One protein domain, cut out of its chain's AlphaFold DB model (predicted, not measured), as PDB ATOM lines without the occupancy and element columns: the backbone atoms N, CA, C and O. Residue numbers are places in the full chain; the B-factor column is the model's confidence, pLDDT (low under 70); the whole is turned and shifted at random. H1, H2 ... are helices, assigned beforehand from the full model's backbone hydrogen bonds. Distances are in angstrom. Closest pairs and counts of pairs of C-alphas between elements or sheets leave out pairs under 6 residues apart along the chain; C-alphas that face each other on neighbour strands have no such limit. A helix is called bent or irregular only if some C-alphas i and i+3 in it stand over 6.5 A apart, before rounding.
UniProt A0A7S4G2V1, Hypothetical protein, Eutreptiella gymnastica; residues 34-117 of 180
ATOM      1  N   GLU A  34     -27.246  -5.856  10.322       88.56
ATOM      2  CA  GLU A  34     -26.480  -6.830  11.103       88.56
ATOM      3  C   GLU A  34     -24.975  -6.547  11.068       88.56
ATOM      4  O   GLU A  34     -24.296  -6.693  12.090       88.56
ATOM      5  N   HIS A  35     -24.454  -6.079   9.930       89.19
ATOM      6  CA  HIS A  35     -23.047  -5.732   9.778       89.19
ATOM      7  C   HIS A  35     -22.722  -4.448  10.530       89.19
ATOM      8  O   HIS A  35     -21.691  -4.384  11.201       89.19
ATOM      9  N   TYR A  36     -23.622  -3.460  10.493       91.00
ATOM     10  CA  TYR A  36     -23.486  -2.242  11.292       91.00
ATOM     11  C   TYR A  36     -23.400  -2.562  12.790       91.00
ATOM     12  O   TYR A  36     -22.490  -2.099  13.481       91.00
ATOM     13  N   MET A  37     -24.303  -3.409  13.296       89.56
ATOM     14  CA  MET A  37     -24.314  -3.755  14.717       89.56
ATOM     15  C   MET A  37     -23.105  -4.604  15.132       89.56
ATOM     16  O   MET A  37     -22.539  -4.393  16.211       89.56
ATOM     17  N   ASN A  38     -22.675  -5.544  14.288       89.81
ATOM     18  CA  ASN A  38     -21.479  -6.341  14.556       89.81
ATOM     19  C   ASN A  38     -20.202  -5.480  14.510       89.81
ATOM     20  O   ASN A  38     -19.330  -5.628  15.365       89.81
ATOM     21  N   GLY A  39     -20.128  -4.521  13.581       91.31
ATOM     22  CA  GLY A  39     -19.033  -3.556  13.484       91.31
ATOM     23  C   GLY A  39     -18.885  -2.715  14.751       91.31
ATOM     24  O   GLY A  39     -17.807  -2.680  15.344       91.31
ATOM     25  N   TRP A  40     -19.974  -2.111  15.238       92.81
ATOM     26  CA  TRP A  40     -19.943  -1.354  16.495       92.81
ATOM     27  C   TRP A  40     -19.624  -2.222  17.710       92.81
ATOM     28  O   TRP A  40     -18.866  -1.794  18.579       92.81
ATOM     29  N   THR A  41     -20.139  -3.456  17.757       91.75
ATOM     30  CA  THR A  41     -19.778  -4.409  18.818       91.75
ATOM     31  C   THR A  41     -18.264  -4.636  18.846       91.75
ATOM     32  O   THR A  41     -17.664  -4.569  19.916       91.75
ATOM     33  N   ALA A  42     -17.633  -4.847  17.686       92.38
ATOM     34  CA  ALA A  42     -16.191  -5.052  17.588       92.38
ATOM     35  C   ALA A  42     -15.388  -3.811  18.018       92.38
ATOM     36  O   ALA A  42     -14.393  -3.946  18.730       92.38
ATOM     37  N   VAL A  43     -15.841  -2.605  17.652       94.38
ATOM     38  CA  VAL A  43     -15.210  -1.343  18.080       94.38
ATOM     39  C   VAL A  43     -15.239  -1.210  19.602       94.38
ATOM     40  O   VAL A  43     -14.196  -1.003  20.220       94.38
ATOM     41  N   PHE A  44     -16.408  -1.381  20.227       93.56
ATOM     42  CA  PHE A  44     -16.509  -1.304  21.684       93.56
ATOM     43  C   PHE A  44     -15.717  -2.418  22.369       93.56
ATOM     44  O   PHE A  44     -15.025  -2.150  23.346       93.56
ATOM     45  N   GLN A  45     -15.739  -3.642  21.838       93.00
ATOM     46  CA  GLN A  45     -14.929  -4.738  22.362       93.00
ATOM     47  C   GLN A  45     -13.433  -4.399  22.327       93.00
ATOM     48  O   GLN A  45     -12.743  -4.657  23.310       93.00
ATOM     49  N   ALA A  46     -12.933  -3.783  21.254       93.06
ATOM     50  CA  ALA A  46     -11.542  -3.344  21.171       93.06
ATOM     51  C   ALA A  46     -11.219  -2.262  22.217       93.06
ATOM     52  O   ALA A  46     -10.227  -2.381  22.936       93.06
ATOM     53  N   VAL A  47     -12.084  -1.252  22.369       96.06
ATOM     54  CA  VAL A  47     -11.913  -0.181  23.369       96.06
ATOM     55  C   VAL A  47     -11.894  -0.746  24.790       96.06
ATOM     56  O   VAL A  47     -10.975  -0.458  25.557       96.06
ATOM     57  N   PHE A  48     -12.866  -1.590  25.142       94.62
ATOM     58  CA  PHE A  48     -12.927  -2.203  26.469       94.62
ATOM     59  C   PHE A  48     -11.789  -3.198  26.707       94.62
ATOM     60  O   PHE A  48     -11.321  -3.298  27.836       94.62
ATOM     61  N   SER A  49     -11.291  -3.877  25.670       92.44
ATOM     62  CA  SER A  49     -10.114  -4.747  25.796       92.44
ATOM     63  C   SER A  49      -8.871  -3.949  26.195       92.44
ATOM     64  O   SER A  49      -8.133  -4.371  27.077       92.44
ATOM     65  N   VAL A  50      -8.670  -2.762  25.610       92.44
ATOM     66  CA  VAL A  50      -7.567  -1.867  25.997       92.44
ATOM     67  C   VAL A  50      -7.793  -1.280  27.391       92.44
ATOM     68  O   VAL A  50      -6.859  -1.206  28.185       92.44
ATOM     69  N   LEU A  51      -9.027  -0.897  27.727       94.88
ATOM     70  CA  LEU A  51      -9.350  -0.332  29.040       94.88
ATOM     71  C   LEU A  51      -9.165  -1.346  30.183       94.88
ATOM     72  O   LEU A  51      -8.758  -0.970  31.279       94.88
ATOM     73  N   LEU A  52      -9.447  -2.627  29.930       93.88
ATOM     74  CA  LEU A  52      -9.296  -3.722  30.894       93.88
ATOM     75  C   LEU A  52      -7.882  -4.316  30.930       93.88
ATOM     76  O   LEU A  52      -7.595  -5.171  31.769       93.88
ATOM     77  N   LEU A  53      -6.977  -3.839  30.079       91.44
ATOM     78  CA  LEU A  53      -5.599  -4.310  30.010       91.44
ATOM     79  C   LEU A  53      -4.834  -4.187  31.349       91.44
ATOM     80  O   LEU A  53      -4.156  -5.147  31.715       91.44
ATOM     81  N   PRO A  54      -4.974  -3.113  32.159       90.75
ATOM     82  CA  PRO A  54      -4.342  -3.048  33.480       90.75
ATOM     83  C   PRO A  54      -4.819  -4.153  34.430       90.75
ATOM     84  O   PRO A  54      -4.035  -4.673  35.220       90.75
ATOM     85  N   VAL A  55      -6.095  -4.544  34.340       92.19
ATOM     86  CA  VAL A  55      -6.652  -5.643  35.142       92.19
ATOM     87  C   VAL A  55      -6.019  -6.966  34.718       92.19
ATOM     88  O   VAL A  55      -5.596  -7.740  35.574       92.19
ATOM     89  N   GLN A  56      -5.887  -7.203  33.409       89.94
ATOM     90  CA  GLN A  56      -5.212  -8.392  32.882       89.94
ATOM     91  C   GLN A  56      -3.747  -8.461  33.325       89.94
ATOM     92  O   GLN A  56      -3.295  -9.513  33.760       89.94
ATOM     93  N   MET A  57      -3.029  -7.336  33.318       91.44
ATOM     94  CA  MET A  57      -1.642  -7.292  33.785       91.44
ATOM     95  C   MET A  57      -1.497  -7.696  35.254       91.44
ATOM     96  O   MET A  57      -0.558  -8.410  35.594       91.44
ATOM     97  N   VAL A  58      -2.418  -7.272  36.125       92.31
ATOM     98  CA  VAL A  58      -2.407  -7.673  37.542       92.31
ATOM     99  C   VAL A  58      -2.695  -9.167  37.690       92.31
ATOM    100  O   VAL A  58      -2.031  -9.834  38.480       92.31
ATOM    101  N   LEU A  59      -3.649  -9.700  36.920       89.62
ATOM    102  CA  LEU A  59      -4.014 -11.120  36.958       89.62
ATOM    103  C   LEU A  59      -2.898 -12.033  36.426       89.62
ATOM    104  O   LEU A  59      -2.694 -13.116  36.966       89.62
ATOM    105  N   GLU A  60      -2.165 -11.592  35.404       88.44
ATOM    106  CA  GLU A  60      -1.038 -12.327  34.816       88.44
ATOM    107  C   GLU A  60       0.309 -12.034  35.501       88.44
ATOM    108  O   GLU A  60       1.315 -12.673  35.196       88.44
ATOM    109  N   GLY A  61       0.355 -11.078  36.436       90.25
ATOM    110  CA  GLY A  61       1.579 -10.685  37.142       90.25
ATOM    111  C   GLY A  61       2.597  -9.929  36.274       90.25
ATOM    112  O   GLY A  61       3.793  -9.957  36.562       90.25
ATOM    113  N   ILE A  62       2.148  -9.253  35.211       89.62
ATOM    114  CA  ILE A  62       3.004  -8.524  34.264       89.62
ATOM    115  C   ILE A  62       3.280  -7.107  34.774       89.62
ATOM    116  O   ILE A  62       2.371  -6.332  35.076       89.62
ATOM    117  N   ARG A  63       4.560  -6.722  34.814       89.94
ATOM    118  CA  ARG A  63       4.979  -5.362  35.189       89.94
ATOM    119  C   ARG A  63       4.743  -4.376  34.038       89.94
ATOM    120  O   ARG A  63       5.029  -4.683  32.886       89.94
ATOM    121  N   ALA A  64       4.323  -3.147  34.354       87.31
ATOM    122  CA  ALA A  64       4.099  -2.070  33.375       87.31
ATOM    123  C   ALA A  64       5.216  -1.841  32.334       87.31
ATOM    124  O   ALA A  64       4.885  -1.748  31.152       87.31
ATOM    125  N   PRO A  65       6.516  -1.803  32.690       90.06
ATOM    126  CA  PRO A  65       7.575  -1.619  31.694       90.06
ATOM    127  C   PRO A  65       7.729  -2.796  30.717       90.06
ATOM    128  O   PRO A  65       8.279  -2.620  29.634       90.06
ATOM    129  N   GLU A  66       7.242  -3.990  31.062       90.19
ATOM    130  CA  GLU A  66       7.329  -5.173  30.199       90.19
ATOM    131  C   GLU A  66       6.201  -5.224  29.162       90.19
ATOM    132  O   GLU A  66       6.294  -5.977  28.194       90.19
ATOM    133  N   LEU A  67       5.160  -4.401  29.319       88.62
ATOM    134  CA  LEU A  67       3.980  -4.435  28.460       88.62
ATOM    135  C   LEU A  67       4.315  -4.145  26.989       88.62
ATOM    136  O   LEU A  67       3.926  -4.903  26.104       88.62
ATOM    137  N   GLY A  68       5.058  -3.068  26.716       89.69
ATOM    138  CA  GLY A  68       5.432  -2.679  25.351       89.69
ATOM    139  C   GLY A  68       6.239  -3.764  24.618       89.69
ATOM    140  O   GLY A  68       5.850  -4.173  23.518       89.69
ATOM    141  N   PRO A  69       7.323  -4.286  25.224       89.88
ATOM    142  CA  PRO A  69       8.072  -5.415  24.674       89.88
ATOM    143  C   PRO A  69       7.222  -6.674  24.448       89.88
ATOM    144  O   PRO A  69       7.385  -7.343  23.431       89.88
ATOM    145  N   ARG A  70       6.278  -6.989  25.345       87.50
ATOM    146  CA  ARG A  70       5.382  -8.153  25.202       87.50
ATOM    147  C   ARG A  70       4.396  -7.986  24.047       87.50
ATOM    148  O   ARG A  70       4.224  -8.918  23.266       87.50
ATOM    149  N   LEU A  71       3.794  -6.805  23.900       89.50
ATOM    150  CA  LEU A  71       2.866  -6.503  22.803       89.50
ATOM    151  C   LEU A  71       3.571  -6.525  21.444       89.50
ATOM    152  O   LEU A  71       3.083  -7.140  20.498       89.50
ATOM    153  N   THR A  72       4.739  -5.888  21.346       89.81
ATOM    154  CA  THR A  72       5.509  -5.842  20.094       89.81
ATOM    155  C   THR A  72       6.103  -7.203  19.734       89.81
ATOM    156  O   THR A  72       6.037  -7.593  18.570       89.81
ATOM    157  N   GLY A  73       6.603  -7.961  20.716       88.25
ATOM    158  CA  GLY A  73       7.059  -9.338  20.517       88.25
ATOM    159  C   GLY A  73       5.925 -10.275  20.092       88.25
ATOM    160  O   GLY A  73       6.083 -11.046  19.150       88.25
ATOM    161  N   GLY A  74       4.746 -10.156  20.712       88.62
ATOM    162  CA  GLY A  74       3.549 -10.895  20.305       88.62
ATOM    163  C   GLY A  74       3.118 -10.563  18.875       88.62
ATOM    164  O   GLY A  74       2.875 -11.470  18.081       88.62
ATOM    165  N   ALA A  75       3.103  -9.279  18.504       89.31
ATOM    166  CA  ALA A  75       2.771  -8.845  17.148       89.31
ATOM    167  C   ALA A  75       3.760  -9.388  16.104       89.31
ATOM    168  O   ALA A  75       3.342  -9.913  15.074       89.31
ATOM    169  N   ARG A  76       5.069  -9.326  16.378       88.31
ATOM    170  CA  ARG A  76       6.093  -9.902  15.494       88.31
ATOM    171  C   ARG A  76       5.979 -11.418  15.380       88.31
ATOM    172  O   ARG A  76       6.137 -11.940  14.281       88.31
ATOM    173  N   CYS A  77       5.656 -12.108  16.474       88.56
ATOM    174  CA  CYS A  77       5.413 -13.549  16.470       88.56
ATOM    175  C   CYS A  77       4.196 -13.911  15.606       88.56
ATOM    176  O   CYS A  77       4.303 -14.782  14.750       88.56
ATOM    177  N   ILE A  78       3.070 -13.202  15.754       89.12
ATOM    178  CA  ILE A  78       1.868 -13.412  14.928       89.12
ATOM    179  C   ILE A  78       2.164 -13.160  13.447       89.12
ATOM    180  O   ILE A  78       1.627 -13.864  12.603       89.12
ATOM    181  N   LEU A  79       3.016 -12.185  13.125       87.31
ATOM    182  CA  LEU A  79       3.431 -11.883  11.751       87.31
ATOM    183  C   LEU A  79       4.534 -12.818  11.217       87.31
ATOM    184  O   LEU A  79       4.919 -12.690  10.058       87.31
ATOM    185  N   GLY A  80       5.055 -13.736  12.037       81.19
ATOM    186  CA  GLY A  80       6.135 -14.653  11.660       81.19
ATOM    187  C   GLY A  80       7.504 -13.987  11.474       81.19
ATOM    188  O   GLY A  80       8.379 -14.565  10.837       81.19
ATOM    189  N   LEU A  81       7.704 -12.775  12.006       80.88
ATOM    190  CA  LEU A  81       8.919 -11.973  11.798       80.88
ATOM    191  C   LEU A  81      10.091 -12.397  12.699       80.88
ATOM    192  O   LEU A  81      11.242 -12.238  12.307       80.88
ATOM    193  N   ASP A  82       9.811 -12.974  13.873       68.31
ATOM    194  CA  ASP A  82      10.818 -13.459  14.836       68.31
ATOM    195  C   ASP A  82      10.941 -15.001  14.787       68.31
ATOM    196  O   ASP A  82      10.824 -15.720  15.784       68.31
ATOM    197  N   ALA A  83      11.149 -15.537  13.581       59.16
ATOM    198  CA  ALA A  83      11.300 -16.969  13.322       59.16
ATOM    199  C   ALA A  83      12.762 -17.441  13.485       59.16
ATOM    200  O   ALA A  83      13.395 -17.891  12.531       59.16
ATOM    201  N   ALA A  84      13.329 -17.347  14.691       59.69
ATOM    202  CA  ALA A  84      14.550 -18.095  14.996       59.69
ATOM    203  C   ALA A  84      14.198 -19.592  15.097       59.69
ATOM    204  O   ALA A  84      13.484 -19.998  16.009       59.69
ATOM    205  N   ALA A  85      14.634 -20.412  14.140       55.47
ATOM    206  CA  ALA A  85      14.266 -21.825  14.100       55.47
ATOM    207  C   ALA A  85      14.918 -22.640  15.240       55.47
ATOM    208  O   ALA A  85      16.108 -22.449  15.504       55.47
ATOM    209  N   PRO A  86      14.199 -23.601  15.858       57.31
ATOM    210  CA  PRO A  86      12.763 -23.869  15.742       57.31
ATOM    211  C   PRO A  86      11.951 -23.008  16.733       57.31
ATOM    212  O   PRO A  86      11.977 -23.271  17.934       57.31
ATOM    213  N   SER A  87      11.194 -22.011  16.247       67.38
ATOM    214  CA  SER A  87      10.252 -21.246  17.078       67.38
ATOM    215  C   SER A  87       8.800 -21.472  16.640       67.38
ATOM    216  O   SER A  87       8.500 -21.452  15.443       67.38
ATOM    217  N   PRO A  88       7.859 -21.630  17.590       71.75
ATOM    218  CA  PRO A  88       6.425 -21.749  17.304       71.75
ATOM    219  C   PRO A  88       5.819 -20.498  16.633       71.75
ATOM    220  O   PRO A  88       4.662 -20.518  16.226       71.75
ATOM    221  N   CYS A  89       6.595 -19.418  16.481       80.81
ATOM    222  CA  CYS A  89       6.182 -18.193  15.801       80.81
ATOM    223  C   CYS A  89       6.188 -18.304  14.268       80.81
ATOM    224  O   CYS A  89       5.482 -17.540  13.618       80.81
ATOM    225  N   ALA A  90       6.935 -19.244  13.675       81.12
ATOM    226  CA  ALA A  90       7.051 -19.349  12.215       81.12
ATOM    227  C   ALA A  90       5.697 -19.616  11.517       81.12
ATOM    228  O   ALA A  90       5.396 -19.007  10.491       81.12
ATOM    229  N   ASP A  91       4.850 -20.460  12.115       83.25
ATOM    230  CA  ASP A  91       3.517 -20.817  11.597       83.25
ATOM    231  C   ASP A  91       2.356 -20.190  12.392       83.25
ATOM    232  O   ASP A  91       1.180 -20.516  12.182       83.25
ATOM    233  N   ALA A  92       2.655 -19.247  13.293       87.06
ATOM    234  CA  ALA A  92       1.642 -18.601  14.126       87.06
ATOM    235  C   ALA A  92       0.615 -17.828  13.286       87.06
ATOM    236  O   ALA A  92      -0.580 -17.898  13.571       87.06
ATOM    237  N   TRP A  93       1.044 -17.161  12.208       87.94
ATOM    238  CA  TRP A  93       0.153 -16.381  11.341       87.94
ATOM    239  C   TRP A  93      -0.961 -17.233  10.715       87.94
ATOM    240  O   TRP A  93      -2.101 -16.777  10.616       87.94
ATOM    241  N   ARG A  94      -0.662 -18.490  10.340       89.44
ATOM    242  CA  ARG A  94      -1.645 -19.425   9.764       89.44
ATOM    243  C   ARG A  94      -2.679 -19.827  10.806       89.44
ATOM    244  O   ARG A  94      -3.876 -19.751  10.545       89.44
ATOM    245  N   SER A  95      -2.209 -20.226  11.986       88.06
ATOM    246  CA  SER A  95      -3.064 -20.720  13.070       88.06
ATOM    247  C   SER A  95      -3.951 -19.609  13.636       88.06
ATOM    248  O   SER A  95      -5.166 -19.770  13.745       88.06
ATOM    249  N   VAL A  96      -3.359 -18.446  13.925       91.44
ATOM    250  CA  VAL A  96      -4.082 -17.266  14.418       91.44
ATOM    251  C   VAL A  96      -5.026 -16.727  13.344       91.44
ATOM    252  O   VAL A  96      -6.173 -16.414  13.652       91.44
ATOM    253  N   GLY A  97      -4.594 -16.670  12.082       92.44
ATOM    254  CA  GLY A  97      -5.433 -16.231  10.965       92.44
ATOM    255  C   GLY A  97      -6.656 -17.126  10.752       92.44
ATOM    256  O   GLY A  97      -7.770 -16.618  10.625       92.44
ATOM    257  N   ALA A  98      -6.476 -18.450  10.781       93.06
ATOM    258  CA  ALA A  98      -7.579 -19.404  10.692       93.06
ATOM    259  C   ALA A  98      -8.557 -19.252  11.868       93.06
ATOM    260  O   ALA A  98      -9.769 -19.188  11.659       93.06
ATOM    261  N   TRP A  99      -8.041 -19.116  13.095       92.25
ATOM    262  CA  TRP A  99      -8.867 -18.892  14.281       92.25
ATOM    263  C   TRP A  99      -9.667 -17.583  14.200       92.25
ATOM    264  O   TRP A  99     -10.874 -17.592  14.446       92.25
ATOM    265  N   LEU A 100      -9.037 -16.475  13.789       94.06
ATOM    266  CA  LEU A 100      -9.704 -15.180  13.611       94.06
ATOM    267  C   LEU A 100     -10.794 -15.235  12.536       94.06
ATOM    268  O   LEU A 100     -11.876 -14.685  12.738       94.06
ATOM    269  N   LEU A 101     -10.541 -15.922  11.418       95.25
ATOM    270  CA  LEU A 101     -11.535 -16.114  10.364       95.25
ATOM    271  C   LEU A 101     -12.741 -16.907  10.879       95.25
ATOM    272  O   LEU A 101     -13.880 -16.478  10.700       95.25
ATOM    273  N   CYS A 102     -12.505 -18.030  11.562       94.19
ATOM    274  CA  CYS A 102     -13.571 -18.819  12.177       94.19
ATOM    275  C   CYS A 102     -14.360 -17.997  13.203       94.19
ATOM    276  O   CYS A 102     -15.589 -18.048  13.205       94.19
ATOM    277  N   LEU A 103     -13.682 -17.202  14.034       92.38
ATOM    278  CA  LEU A 103     -14.318 -16.342  15.030       92.38
ATOM    279  C   LEU A 103     -15.175 -15.249  14.379       92.38
ATOM    280  O   LEU A 103     -16.284 -14.973  14.842       92.38
ATOM    281  N   PHE A 104     -14.692 -14.636  13.298       93.06
ATOM    282  CA  PHE A 104     -15.450 -13.650  12.535       93.06
ATOM    283  C   PHE A 104     -16.714 -14.268  11.924       93.06
ATOM    284  O   PHE A 104     -17.813 -13.749  12.129       93.06
ATOM    285  N   LEU A 105     -16.574 -15.410  11.238       94.12
ATOM    286  CA  LEU A 105     -17.697 -16.141  10.647       94.12
ATOM    287  C   LEU A 105     -18.708 -16.578  11.710       94.12
ATOM    288  O   LEU A 105     -19.912 -16.455  11.501       94.12
ATOM    289  N   TYR A 106     -18.228 -17.029  12.869       91.38
ATOM    290  CA  TYR A 106     -19.065 -17.401  14.003       91.38
ATOM    291  C   TYR A 106     -19.897 -16.216  14.514       91.38
ATOM    292  O   TYR A 106     -21.116 -16.328  14.638       91.38
ATOM    293  N   ASN A 107     -19.280 -15.052  14.745       91.12
ATOM    294  CA  ASN A 107     -20.003 -13.861  15.208       91.12
ATOM    295  C   ASN A 107     -21.001 -13.326  14.164       91.12
ATOM    296  O   ASN A 107     -22.108 -12.908  14.521       91.12
ATOM    297  N   ALA A 108     -20.645 -13.381  12.877       91.81
ATOM    298  CA  ALA A 108     -21.555 -13.034  11.788       91.81
ATOM    299  C   ALA A 108     -22.760 -13.991  11.739       91.81
ATOM    300  O   ALA A 108     -23.906 -13.541  11.707       91.81
ATOM    301  N   ALA A 109     -22.514 -15.302  11.824       91.31
ATOM    302  CA  ALA A 109     -23.557 -16.324  11.824       91.31
ATOM    303  C   ALA A 109     -24.502 -16.195  13.026       91.31
ATOM    304  O   ALA A 109     -25.715 -16.293  12.853       91.31
ATOM    305  N   LEU A 110     -23.980 -15.927  14.230       89.62
ATOM    306  CA  LEU A 110     -24.815 -15.692  15.411       89.62
ATOM    307  C   LEU A 110     -25.713 -14.466  15.245       89.62
ATOM    308  O   LEU A 110     -26.895 -14.529  15.569       89.62
ATOM    309  N   THR A 111     -25.182 -13.363  14.717       87.62
ATOM    310  CA  THR A 111     -25.966 -12.134  14.523       87.62
ATOM    311  C   THR A 111     -27.072 -12.347  13.484       87.62
ATOM    312  O   THR A 111     -28.226 -11.994  13.734       87.62
ATOM    313  N   ALA A 112     -26.757 -13.020  12.372       89.06
ATOM    314  CA  ALA A 112     -27.745 -13.409  11.367       89.06
ATOM    315  C   ALA A 112     -28.799 -14.379  11.935       89.06
ATOM    316  O   ALA A 112     -29.985 -14.285  11.609       89.06
ATOM    317  N   LEU A 113     -28.391 -15.300  12.817       89.38
ATOM    318  CA  LEU A 113     -29.296 -16.232  13.488       89.38
ATOM    319  C   LEU A 113     -30.258 -15.505  14.431       89.38
ATOM    320  O   LEU A 113     -31.452 -15.789  14.393       89.38
ATOM    321  N   VAL A 114     -29.775 -14.542  15.222       88.56
ATOM    322  CA  VAL A 114     -30.632 -13.705  16.081       88.56
ATOM    323  C   VAL A 114     -31.648 -12.941  15.238       88.56
ATOM    324  O   VAL A 114     -32.832 -12.960  15.562       88.56
ATOM    325  N   LYS A 115     -31.220 -12.338  14.121       86.50
ATOM    326  CA  LYS A 115     -32.109 -11.584  13.226       86.50
ATOM    327  C   LYS A 115     -33.229 -12.446  12.629       86.50
ATOM    328  O   LYS A 115     -34.346 -11.967  12.465       86.50
ATOM    329  N   ARG A 116     -32.939 -13.706  12.284       88.31
ATOM    330  CA  ARG A 116     -33.879 -14.599  11.574       88.31
ATOM    331  C   ARG A 116     -34.717 -15.489  12.492       88.31
ATOM    332  O   ARG A 116     -35.842 -15.822  12.138       88.31
ATOM    333  N   ALA A 117     -34.159 -15.929  13.618       84.75
ATOM    334  CA  ALA A 117     -34.739 -16.973  14.466       84.75
ATOM    335  C   ALA A 117     -34.897 -16.569  15.946       84.75
ATOM    336  O   ALA A 117     -35.401 -17.373  16.737       84.75
TER     337      ALA A 117
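This is residues 34 to 117 of the 180 residues of the protein "Hypothetical protein" of Eutreptiella gymnastica (UniProt A0A7S4G2V1). Three helices, H1, H3 and H4, form the sides of an open triangular frame with an empty middle, and the short helix H2 sits at the corner between H1 and H3. The beginning of H1 meets the later part of H4 at one corner, the end of H3 meets the beginning of H4 at another, and the long loop of residues 79 to 91 lies beyond this second corner. The printed part has 84 residues with four named helices, in the order H1, H2, H3, H4, and no named strand; the class is all helix. The whole is loose, with a radius of gyration of the C-alphas of 16.6 A, and elongated, spanning 48 by 30 by 18 A.

H1, residues 34 to 51, touches H4, residues 92 to 117, with residues 34 to 38 alone, against residues 107 to 115 of H4. Their closest C-alphas, those of Glu 34 and Thr 111, are 6.3 A apart; the two helices run opposite ways at a steep tilt of 51 degrees. H1 and H2, residues 53 to 60, meet only through their link. H2 and H3, residues 64 to 78, are close but not clearly touching and about perpendicular at 89 degrees; their closest C-alphas, those of Met 57 and Ala 64, are 7.8 A apart. H3 touches H4 with residues 77 to 78 alone, against residues 92 to 96 of H4. Their closest C-alphas, those of Ile 78 and Trp 93, are 5.0 A apart, and the helices are about perpendicular at 90 degrees. H1 and H3 are apart, and so are H2 and H4. In H1, H2 and H4 every O i to N i+4 pair is within hydrogen-bond range; in H3 9 of 11 are.

H1 begins at C-alpha 34, at (-26.480, -6.830, 11.103), and runs 25.6 A from first to last C-alpha. H2 is 10.4 A long. H3, 21.8 A long, begins at C-alpha 64, at (4.099, -2.070, 33.375), and is irregular, but only just: C-alphas 65 and 68 are 6.8 A apart. H4, the longest helix, measures 36.4 A and ends at C-alpha 117, at (-34.739, -16.973, 14.466).

The two C-alphas farthest apart, those of Ala 84 and Ala 117, are 49.3 A apart, while those of the first and last printed residues, Glu 34 and Ala 117, are 13.5 A apart. Residues 43 to 52, of which 43 to 51 belong to H1, stand free, as do residues 98 to 103 of H4. The links from H1 to H2 and from H2 to H3 are tight; the link from H3 to H4, 13 residues, is long. The printed part has no cut. The mean pLDDT of the printed part is 87.8, and residues 82 to 87 are under 70.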